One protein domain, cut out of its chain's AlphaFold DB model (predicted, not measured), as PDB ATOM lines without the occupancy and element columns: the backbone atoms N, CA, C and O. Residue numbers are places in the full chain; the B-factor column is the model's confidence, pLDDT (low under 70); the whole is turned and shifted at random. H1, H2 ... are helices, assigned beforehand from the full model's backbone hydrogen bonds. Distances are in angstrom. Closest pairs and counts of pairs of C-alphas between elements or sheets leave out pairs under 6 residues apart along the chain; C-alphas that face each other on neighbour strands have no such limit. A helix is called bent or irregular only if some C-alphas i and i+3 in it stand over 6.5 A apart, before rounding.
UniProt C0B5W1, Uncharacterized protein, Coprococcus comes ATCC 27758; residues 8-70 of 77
ATOM      1  N   ALA A   8      -1.074  48.013  90.126       88.81
ATOM      2  CA  ALA A   8      -0.105  47.149  89.458       88.81
ATOM      3  C   ALA A   8       0.333  45.980  90.358       88.81
ATOM      4  O   ALA A   8       0.451  44.848  89.895       88.81
ATOM      5  N   HIS A   9       0.484  46.220  91.667       90.62
ATOM      6  CA  HIS A   9       0.784  45.155  92.626       90.62
ATOM      7  C   HIS A   9      -0.408  44.203  92.821       90.62
ATOM      8  O   HIS A   9      -0.221  42.988  92.811       90.62
ATOM      9  N   ASN A  10      -1.637  44.724  92.937       89.38
ATOM     10  CA  ASN A  10      -2.848  43.893  93.057       89.38
ATOM     11  C   ASN A  10      -3.070  43.012  91.819       89.38
ATOM     12  O   ASN A  10      -3.495  41.867  91.941       89.38
ATOM     13  N   ARG A  11      -2.754  43.545  90.635       91.31
ATOM     14  CA  ARG A  11      -2.850  42.847  89.347       91.31
ATOM     15  C   ARG A  11      -1.672  41.925  89.057       91.31
ATOM     16  O   ARG A  11      -1.717  41.212  88.062       91.31
ATOM     17  N   ARG A  12      -0.638  41.934  89.908       93.38
ATOM     18  CA  ARG A  12       0.613  41.195  89.690       93.38
ATOM     19  C   ARG A  12       1.259  41.536  88.340       93.38
ATOM     20  O   ARG A  12       1.851  40.673  87.707       93.38
ATOM     21  N   GLU A  13       1.187  42.809  87.927       92.44
ATOM     22  CA  GLU A  13       1.916  43.326  86.750       92.44
ATOM     23  C   GLU A  13       3.439  43.185  86.927       92.44
ATOM     24  O   GLU A  13       4.191  43.151  85.957       92.44
ATOM     25  N   PHE A  14       3.886  43.061  88.178       92.19
ATOM     26  CA  PHE A  14       5.215  42.619  88.571       92.19
ATOM     27  C   PHE A  14       5.120  41.720  89.814       92.19
ATOM     28  O   PHE A  14       4.142  41.778  90.568       92.19
ATOM     29  N   ILE A  15       6.157  40.913  90.048       92.88
ATOM     30  CA  ILE A  15       6.297  40.086  91.251       92.88
ATOM     31  C   ILE A  15       7.262  40.790  92.207       92.88
ATOM     32  O   ILE A  15       8.424  41.010  91.872       92.88
ATOM     33  N   ALA A  16       6.762  41.197  93.373       91.88
ATOM     34  CA  ALA A  16       7.594  41.762  94.432       91.88
ATOM     35  C   ALA A  16       8.341  40.649  95.183       91.88
ATOM     36  O   ALA A  16       7.868  39.518  95.237       91.88
ATOM     37  N   GLU A  17       9.475  40.976  95.806       94.50
ATOM     38  CA  GLU A  17      10.340  40.012  96.510       94.50
ATOM     39  C   GLU A  17       9.601  39.190  97.578       94.50
ATOM     40  O   GLU A  17       9.881  38.014  97.782       94.50
ATOM     41  N   ASN A  18       8.609  39.786  98.239       92.38
ATOM     42  CA  ASN A  18       7.821  39.145  99.288       92.38
ATOM     43  C   ASN A  18       6.632  38.311  98.768       92.38
ATOM     44  O   ASN A  18       5.762  37.936  99.557       92.38
ATOM     45  N   VAL A  19       6.541  38.071  97.458       94.00
ATOM     46  CA  VAL A  19       5.447  37.332  96.821       94.00
ATOM     47  C   VAL A  19       5.961  35.987  96.329       94.00
ATOM     48  O   VAL A  19       6.861  35.919  95.501       94.00
ATOM     49  N   ASP A  20       5.328  34.917  96.798       97.00
ATOM     50  CA  ASP A  20       5.529  33.571  96.265       97.00
ATOM     51  C   ASP A  20       4.868  33.460  94.878       97.00
ATOM     52  O   ASP A  20       3.634  33.486  94.761       97.00
ATOM     53  N   SER A  21       5.690  33.384  93.826       95.81
ATOM     54  CA  SER A  21       5.235  33.320  92.432       95.81
ATOM     55  C   SER A  21       4.378  32.094  92.158       95.81
ATOM     56  O   SER A  21       3.394  32.193  91.424       95.81
ATOM     57  N   ASP A  22       4.684  30.975  92.813       97.50
ATOM     58  CA  ASP A  22       4.019  29.692  92.596       97.50
ATOM     59  C   ASP A  22       2.634  29.654  93.244       97.50
ATOM     60  O   ASP A  22       1.915  28.665  93.130       97.50
ATOM     61  N   ARG A  23       2.230  30.721  93.940       97.00
ATOM     62  CA  ARG A  23       0.893  30.872  94.525       97.00
ATOM     63  C   ARG A  23       0.058  31.935  93.825       97.00
ATOM     64  O   ARG A  23      -1.125  32.062  94.131       97.00
ATOM     65  N   VAL A  24       0.621  32.685  92.874       96.31
ATOM     66  CA  VAL A  24      -0.088  33.779  92.192       96.31
ATOM     67  C   VAL A  24      -1.298  33.275  91.411       96.31
ATOM     68  O   VAL A  24      -2.334  33.943  91.434       96.31
ATOM     69  N   GLN A  25      -1.226  32.089  90.795       95.38
ATOM     70  CA  GLN A  25      -2.373  31.522  90.076       95.38
ATOM     71  C   GLN A  25      -3.563  31.165  90.982       95.38
ATOM     72  O   GLN A  25      -4.647  30.888  90.480       95.38
ATOM     73  N   LEU A  26      -3.378  31.167  92.306       97.06
ATOM     74  CA  LEU A  26      -4.448  30.924  93.276       97.06
ATOM     75  C   LEU A  26      -5.224  32.204  93.631       97.06
ATOM     76  O   LEU A  26      -6.197  32.137  94.380       97.06
ATOM     77  N   ASN A  27      -4.800  33.376  93.139       95.31
ATOM     78  CA  ASN A  27      -5.492  34.634  93.404       95.31
ATOM     79  C   ASN A  27      -6.878  34.651  92.746       95.31
ATOM     80  O   ASN A  27      -7.042  34.247  91.596       95.31
ATOM     81  N   ILE A  28      -7.864  35.205  93.453       96.00
ATOM     82  CA  ILE A  28      -9.225  35.400  92.945       96.00
ATOM     83  C   ILE A  28      -9.442  36.891  92.697       96.00
ATOM     84  O   ILE A  28      -9.270  37.714  93.599       96.00
ATOM     85  N   CYS A  29      -9.837  37.238  91.475       93.50
ATOM     86  CA  CYS A  29     -10.268  38.585  91.132       93.50
ATOM     87  C   CYS A  29     -11.797  38.648  91.180       93.50
ATOM     88  O   CYS A  29     -12.457  37.990  90.383       93.50
ATOM     89  N   TYR A  30     -12.348  39.426  92.114       91.00
ATOM     90  CA  TYR A  30     -13.792  39.661  92.177       91.00
ATOM     91  C   TYR A  30     -14.229  40.697  91.139       91.00
ATOM     92  O   TYR A  30     -15.072  40.404  90.305       91.00
ATOM     93  N   GLN A  31     -13.623  41.889  91.184       90.06
ATOM     94  CA  GLN A  31     -13.899  42.991  90.266       90.06
ATOM     95  C   GLN A  31     -12.599  43.718  89.922       90.06
ATOM     96  O   GLN A  31     -11.834  44.091  90.813       90.06
ATOM     97  N   ASN A  32     -12.357  43.956  88.635       91.69
ATOM     98  CA  ASN A  32     -11.225  44.748  88.148       91.69
ATOM     99  C   ASN A  32     -11.630  45.539  86.903       91.69
ATOM    100  O   ASN A  32     -11.062  45.387  85.824       91.69
ATOM    101  N   GLU A  33     -12.639  46.384  87.068       92.88
ATOM    102  CA  GLU A  33     -13.109  47.271  86.014       92.88
ATOM    103  C   GLU A  33     -12.647  48.703  86.249       92.88
ATOM    104  O   GLU A  33     -12.400  49.145  87.376       92.88
ATOM    105  N   ASN A  34     -12.537  49.458  85.159       91.94
ATOM    106  CA  ASN A  34     -12.321  50.887  85.260       91.94
ATOM    107  C   ASN A  34     -13.618  51.549  85.730       91.94
ATOM    108  O   ASN A  34     -14.594  51.605  84.990       91.94
ATOM    109  N   VAL A  35     -13.604  52.106  86.941       91.31
ATOM    110  CA  VAL A  35     -14.776  52.756  87.546       91.31
ATOM    111  C   VAL A  35     -15.373  53.840  86.641       91.31
ATOM    112  O   VAL A  35     -16.585  54.003  86.619       91.31
ATOM    113  N   LYS A  36     -14.564  54.565  85.856       93.25
ATOM    114  CA  LYS A  36     -15.089  55.577  84.926       93.25
ATOM    115  C   LYS A  36     -15.908  54.953  83.798       93.25
ATOM    116  O   LYS A  36     -16.935  55.516  83.441       93.25
ATOM    117  N   GLU A  37     -15.477  53.805  83.279       95.62
ATOM    118  CA  GLU A  37     -16.210  53.079  82.235       95.62
ATOM    119  C   GLU A  37     -17.498  52.473  82.790       95.62
ATOM    120  O   GLU A  37     -18.545  52.605  82.170       95.62
ATOM    121  N   VAL A  38     -17.466  51.928  84.010       95.69
ATOM    122  CA  VAL A  38     -18.682  51.448  84.689       95.69
ATOM    123  C   VAL A  38     -19.692  52.584  84.871       95.69
ATOM    124  O   VAL A  38     -20.876  52.426  84.598       95.69
ATOM    125  N   TYR A  39     -19.239  53.772  85.285       95.50
ATOM    126  CA  TYR A  39     -20.124  54.936  85.389       95.50
ATOM    127  C   TYR A  39     -20.700  55.356  84.036       95.50
ATOM    128  O   TYR A  39     -21.850  55.783  83.968       95.50
ATOM    129  N   LYS A  40     -19.906  55.244  82.973       94.38
ATOM    130  CA  LYS A  40     -20.342  55.530  81.614       94.38
ATOM    131  C   LYS A  40     -21.471  54.587  81.198       94.38
ATOM    132  O   LYS A  40     -22.551  55.043  80.837       94.38
ATOM    133  N   GLU A  41     -21.236  53.282  81.317       96.31
ATOM    134  CA  GLU A  41     -22.199  52.234  80.969       96.31
ATOM    135  C   GLU A  41     -23.512  52.383  81.744       96.31
ATOM    136  O   GLU A  41     -24.593  52.311  81.163       96.31
ATOM    137  N   LEU A  42     -23.423  52.641  83.048       96.69
ATOM    138  CA  LEU A  42     -24.599  52.684  83.910       96.69
ATOM    139  C   LEU A  42     -25.392  53.995  83.815       96.69
ATOM    140  O   LEU A  42     -26.590  53.991  84.104       96.69
ATOM    141  N   PHE A  43     -24.756  55.123  83.467       96.75
ATOM    142  CA  PHE A  43     -25.372  56.443  83.666       96.75
ATOM    143  C   PHE A  43     -25.409  57.367  82.448       96.75
ATOM    144  O   PHE A  43     -26.174  58.333  82.503       96.75
ATOM    145  N   ASP A  44     -24.676  57.116  81.359       96.19
ATOM    146  CA  ASP A  44     -24.640  58.052  80.220       96.19
ATOM    147  C   ASP A  44     -26.031  58.287  79.618       96.19
ATOM    148  O   ASP A  44     -26.447  59.433  79.448       96.19
ATOM    149  N   GLU A  45     -26.814  57.228  79.411       97.94
ATOM    150  CA  GLU A  45     -28.173  57.351  78.868       97.94
ATOM    151  C   GLU A  45     -29.091  58.175  79.800       97.94
ATOM    152  O   GLU A  45     -29.899  59.005  79.370       97.94
ATOM    153  N   ALA A  46     -28.950  58.001  81.118       97.88
ATOM    154  CA  ALA A  46     -29.702  58.782  82.097       97.88
ATOM    155  C   ALA A  46     -29.265  60.257  82.112       97.88
ATOM    156  O   ALA A  46     -30.107  61.149  82.254       97.88
ATOM    157  N   VAL A  47     -27.969  60.519  81.940       97.81
ATOM    158  CA  VAL A  47     -27.391  61.864  81.839       97.81
ATOM    159  C   VAL A  47     -27.869  62.572  80.576       97.81
ATOM    160  O   VAL A  47     -28.250  63.743  80.648       97.81
ATOM    161  N   GLU A  48     -27.917  61.872  79.443       97.94
ATOM    162  CA  GLU A  48     -28.464  62.393  78.189       97.94
ATOM    163  C   GLU A  48     -29.909  62.849  78.377       97.94
ATOM    164  O   GLU A  48     -30.217  64.020  78.137       97.94
ATOM    165  N   ARG A  49     -30.772  61.978  78.920       98.44
ATOM    166  CA  ARG A  49     -32.168  62.325  79.233       98.44
ATOM    167  C   ARG A  49     -32.272  63.503  80.200       98.44
ATOM    168  O   ARG A  49     -33.085  64.400  79.986       98.44
ATOM    169  N   TYR A  50     -31.446  63.536  81.247       97.31
ATOM    170  CA  TYR A  50     -31.422  64.636  82.219       97.31
ATOM    171  C   TYR A  50     -31.062  65.987  81.574       97.31
ATOM    172  O   TYR A  50     -31.580  67.031  81.984       97.31
ATOM    173  N   ASN A  51     -30.173  65.977  80.579       98.25
ATOM    174  CA  ASN A  51     -29.657  67.174  79.920       98.25
ATOM    175  C   ASN A  51     -30.628  67.796  78.906       98.25
ATOM    176  O   ASN A  51     -30.440  68.965  78.541       98.25
ATOM    177  N   ILE A  52     -31.662  67.067  78.472       98.44
ATOM    178  CA  ILE A  52     -32.685  67.572  77.547       98.44
ATOM    179  C   ILE A  52     -33.351  68.820  78.145       98.44
ATOM    180  O   ILE A  52     -33.843  68.823  79.273       98.44
ATOM    181  N   GLY A  53     -33.333  69.923  77.390       97.62
ATOM    182  CA  GLY A  53     -33.935  71.198  77.800       97.62
ATOM    183  C   GLY A  53     -33.187  71.953  78.911       97.62
ATOM    184  O   GLY A  53     -33.645  73.011  79.348       97.62
ATOM    185  N   LYS A  54     -32.034  71.460  79.384       97.88
ATOM    186  CA  LYS A  54     -31.192  72.196  80.337       97.88
ATOM    187  C   LYS A  54     -30.335  73.229  79.610       97.88
ATOM    188  O   LYS A  54     -29.817  72.988  78.522       97.88
ATOM    189  N   ARG A  55     -30.125  74.377  80.257       98.00
ATOM    190  CA  ARG A  55     -29.103  75.342  79.827       98.00
ATOM    191  C   ARG A  55     -27.714  74.702  79.912       98.00
ATOM    192  O   ARG A  55     -27.481  73.880  80.796       98.00
ATOM    193  N   LYS A  56     -26.789  75.134  79.050       95.94
ATOM    194  CA  LYS A  56     -25.417  74.595  78.968       95.94
ATOM    195  C   LYS A  56     -24.677  74.610  80.315       95.94
ATOM    196  O   LYS A  56     -24.024  73.634  80.651       95.94
ATOM    197  N   ASP A  57     -24.841  75.666  81.116       95.50
ATOM    198  CA  ASP A  57     -24.240  75.811  82.456       95.50
ATOM    199  C   ASP A  57     -24.805  74.835  83.504       95.50
ATOM    200  O   ASP A  57     -24.245  74.688  84.588       95.50
ATOM    201  N   ARG A  58     -25.928  74.174  83.198       94.44
ATOM    202  CA  ARG A  58     -26.638  73.250  84.096       94.44
ATOM    203  C   ARG A  58     -26.621  71.796  83.615       94.44
ATOM    204  O   ARG A  58     -27.193  70.943  84.301       94.44
ATOM    205  N   GLN A  59     -26.016  71.521  82.460       97.44
ATOM    206  CA  GLN A  59     -25.849  70.165  81.943       97.44
ATOM    207  C   GLN A  59     -24.749  69.420  82.704       97.44
ATOM    208  O   GLN A  59     -23.797  70.009  83.214       97.44
ATOM    209  N   ILE A  60     -24.894  68.104  82.795       96.12
ATOM    210  CA  ILE A  60     -23.875  67.201  83.323       96.12
ATOM    211  C   ILE A  60     -23.083  66.676  82.133       96.12
ATOM    212  O   ILE A  60     -23.642  65.998  81.281       96.12
ATOM    213  N   THR A  61     -21.794  66.994  82.070       94.06
ATOM    214  CA  THR A  61     -20.908  66.561  80.976       94.06
ATOM    215  C   THR A  61     -20.059  65.348  81.340       94.06
ATOM    216  O   THR A  61     -19.651  64.596  80.466       94.06
ATOM    217  N   ASN A  62     -19.784  65.150  82.629       93.88
ATOM    218  CA  ASN A  62     -19.083  63.986  83.150       93.88
ATOM    219  C   ASN A  62     -19.667  63.645  84.521       93.88
ATOM    220  O   ASN A  62     -19.465  64.374  85.498       93.88
ATOM    221  N   TYR A  63     -20.440  62.564  84.580       94.38
ATOM    222  CA  TYR A  63     -21.170  62.213  85.792       94.38
ATOM    223  C   TYR A  63     -20.252  61.709  86.908       94.38
ATOM    224  O   TYR A  63     -20.403  62.137  88.051       94.38
ATOM    225  N   TYR A  64     -19.240  60.905  86.574       93.75
ATOM    226  CA  TYR A  64     -18.225  60.463  87.532       93.75
ATOM    227  C   TYR A  64     -17.544  61.651  88.232       93.75
ATOM    228  O   TYR A  64     -17.470  61.699  89.458       93.75
ATOM    229  N   GLU A  65     -17.095  62.654  87.472       92.62
ATOM    230  CA  GLU A  65     -16.454  63.846  88.039       92.62
ATOM    231  C   GLU A  65     -17.417  64.681  88.886       92.62
ATOM    232  O   GLU A  65     -17.031  65.171  89.949       92.62
ATOM    233  N   LYS A  66     -18.681  64.799  88.460       91.38
ATOM    234  CA  LYS A  66     -19.723  65.486  89.231       91.38
ATOM    235  C   LYS A  66     -19.910  64.855  90.612       91.38
ATOM    236  O   LYS A  66     -20.014  65.597  91.587       91.38
ATOM    237  N   ILE A  67     -19.966  63.525  90.697       89.56
ATOM    238  CA  ILE A  67     -20.105  62.811  91.975       89.56
ATOM    239  C   ILE A  67     -18.822  62.939  92.797       89.56
ATOM    240  O   ILE A  67     -18.878  63.384  93.939       89.56
ATOM    241  N   ARG A  68     -17.655  62.675  92.196       89.00
ATOM    242  CA  ARG A  68     -16.345  62.749  92.864       89.00
ATOM    243  C   ARG A  68     -16.061  64.107  93.515       89.00
ATOM    244  O   ARG A  68     -15.405  64.168  94.550       89.00
ATOM    245  N   GLN A  69     -16.503  65.197  92.889       88.31
ATOM    246  CA  GLN A  69     -16.309  66.570  93.375       88.31
ATOM    247  C   GLN A  69     -17.504  67.083  94.197       88.31
ATOM    248  O   GLN A  69     -17.430  68.149  94.820       88.31
ATOM    249  N   GLY A  70     -18.619  66.351  94.179       82.62
ATOM    250  CA  GLY A  70     -19.838  66.696  94.887       82.62
ATOM    251  C   GLY A  70     -19.632  66.655  96.398       82.62
ATOM    252  O   GLY A  70     -19.040  65.734  96.945       82.62
TER     253      GLY A  70
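What this domain is: This is residues 8 to 70 of the 77 residues of an uncharacterized protein of Coprococcus comes ATCC 27758 (UniProt C0B5W1). What shape do these atoms make? They make a long, drawn-out rod with two separate ends: at one end the unnamed stretch of residues 8 to 20 leads round into the small helix H1, and at the other the longest helix, H2, runs along the rod, with the chain folding back beyond it so that the short helix H3 packs crosswise on H2. Residues 27 to 34 string the two ends together, and residues 52 to 58 stick out past H2. What is it built of, and how large is it? The printed part has 63 residues with three named helices, in the order H1, H2, H3, and no named strand; its class is all helix, though under half of its residues, 30 of 63, are in named helices. It is extended, with a radius of gyration of the C-alphas of 19.2 A and spans of 58 by 19 by 15 A.

How they stand to each other: Does H1, residues 21 to 26, touch another helix? It is apart from H2, residues 35 to 51, and apart from H3, residues 63 to 69. How do H2 and H3 stand to each other? They touch, with 8 pairs of C-alphas within 8 A; the closest C-alphas are those of Tyr 39 and Tyr 64, 6.2 A apart. Their lines stand about perpendicular, at 73 degrees. What do the backbone N and O atoms show? In H3 every O i to N i+4 pair is within hydrogen-bond range. In H2 11 of 13 are, and in H1 0 of 2, where 2 of 3 O i to N i+3 pairs are within range.

Where its parts are: Where does the first helix lie? H1 begins at C-alpha 21, at (5.235, 33.320, 92.432), and ends at residue 26, 10.0 A on; it is irregular, with C-alphas 22 and 25 7.1 A apart. Where is the longest helix? H2 starts at C-alpha 35, at (-14.776, 52.756, 87.546), and reaches residue 51, 22.1 A away. It has a kink of 56 degrees near residue 45 and is irregular, with C-alphas 42 and 45 7.7 A apart. Where does the last helix end? H3 runs 10.0 A from residue 63 to C-alpha 69, at (-16.309, 66.570, 93.375).

The domain as a whole: How far does the printed part reach? Its two farthest C-alphas, those of Asp 22 and Gly 53, are 58.2 A apart, while those of Ala 8 and Gly 70, first and last printed, are 28.3 A apart. Which links are long? H2 to H3 is a long link of 11 residues, in which residues 52 to 58 stand free; H1 to H2 is a short link of 8 residues. Is anything cut or of low confidence? The printed part has no cut, its mean pLDDT is 94.3, and no printed residue is under 70.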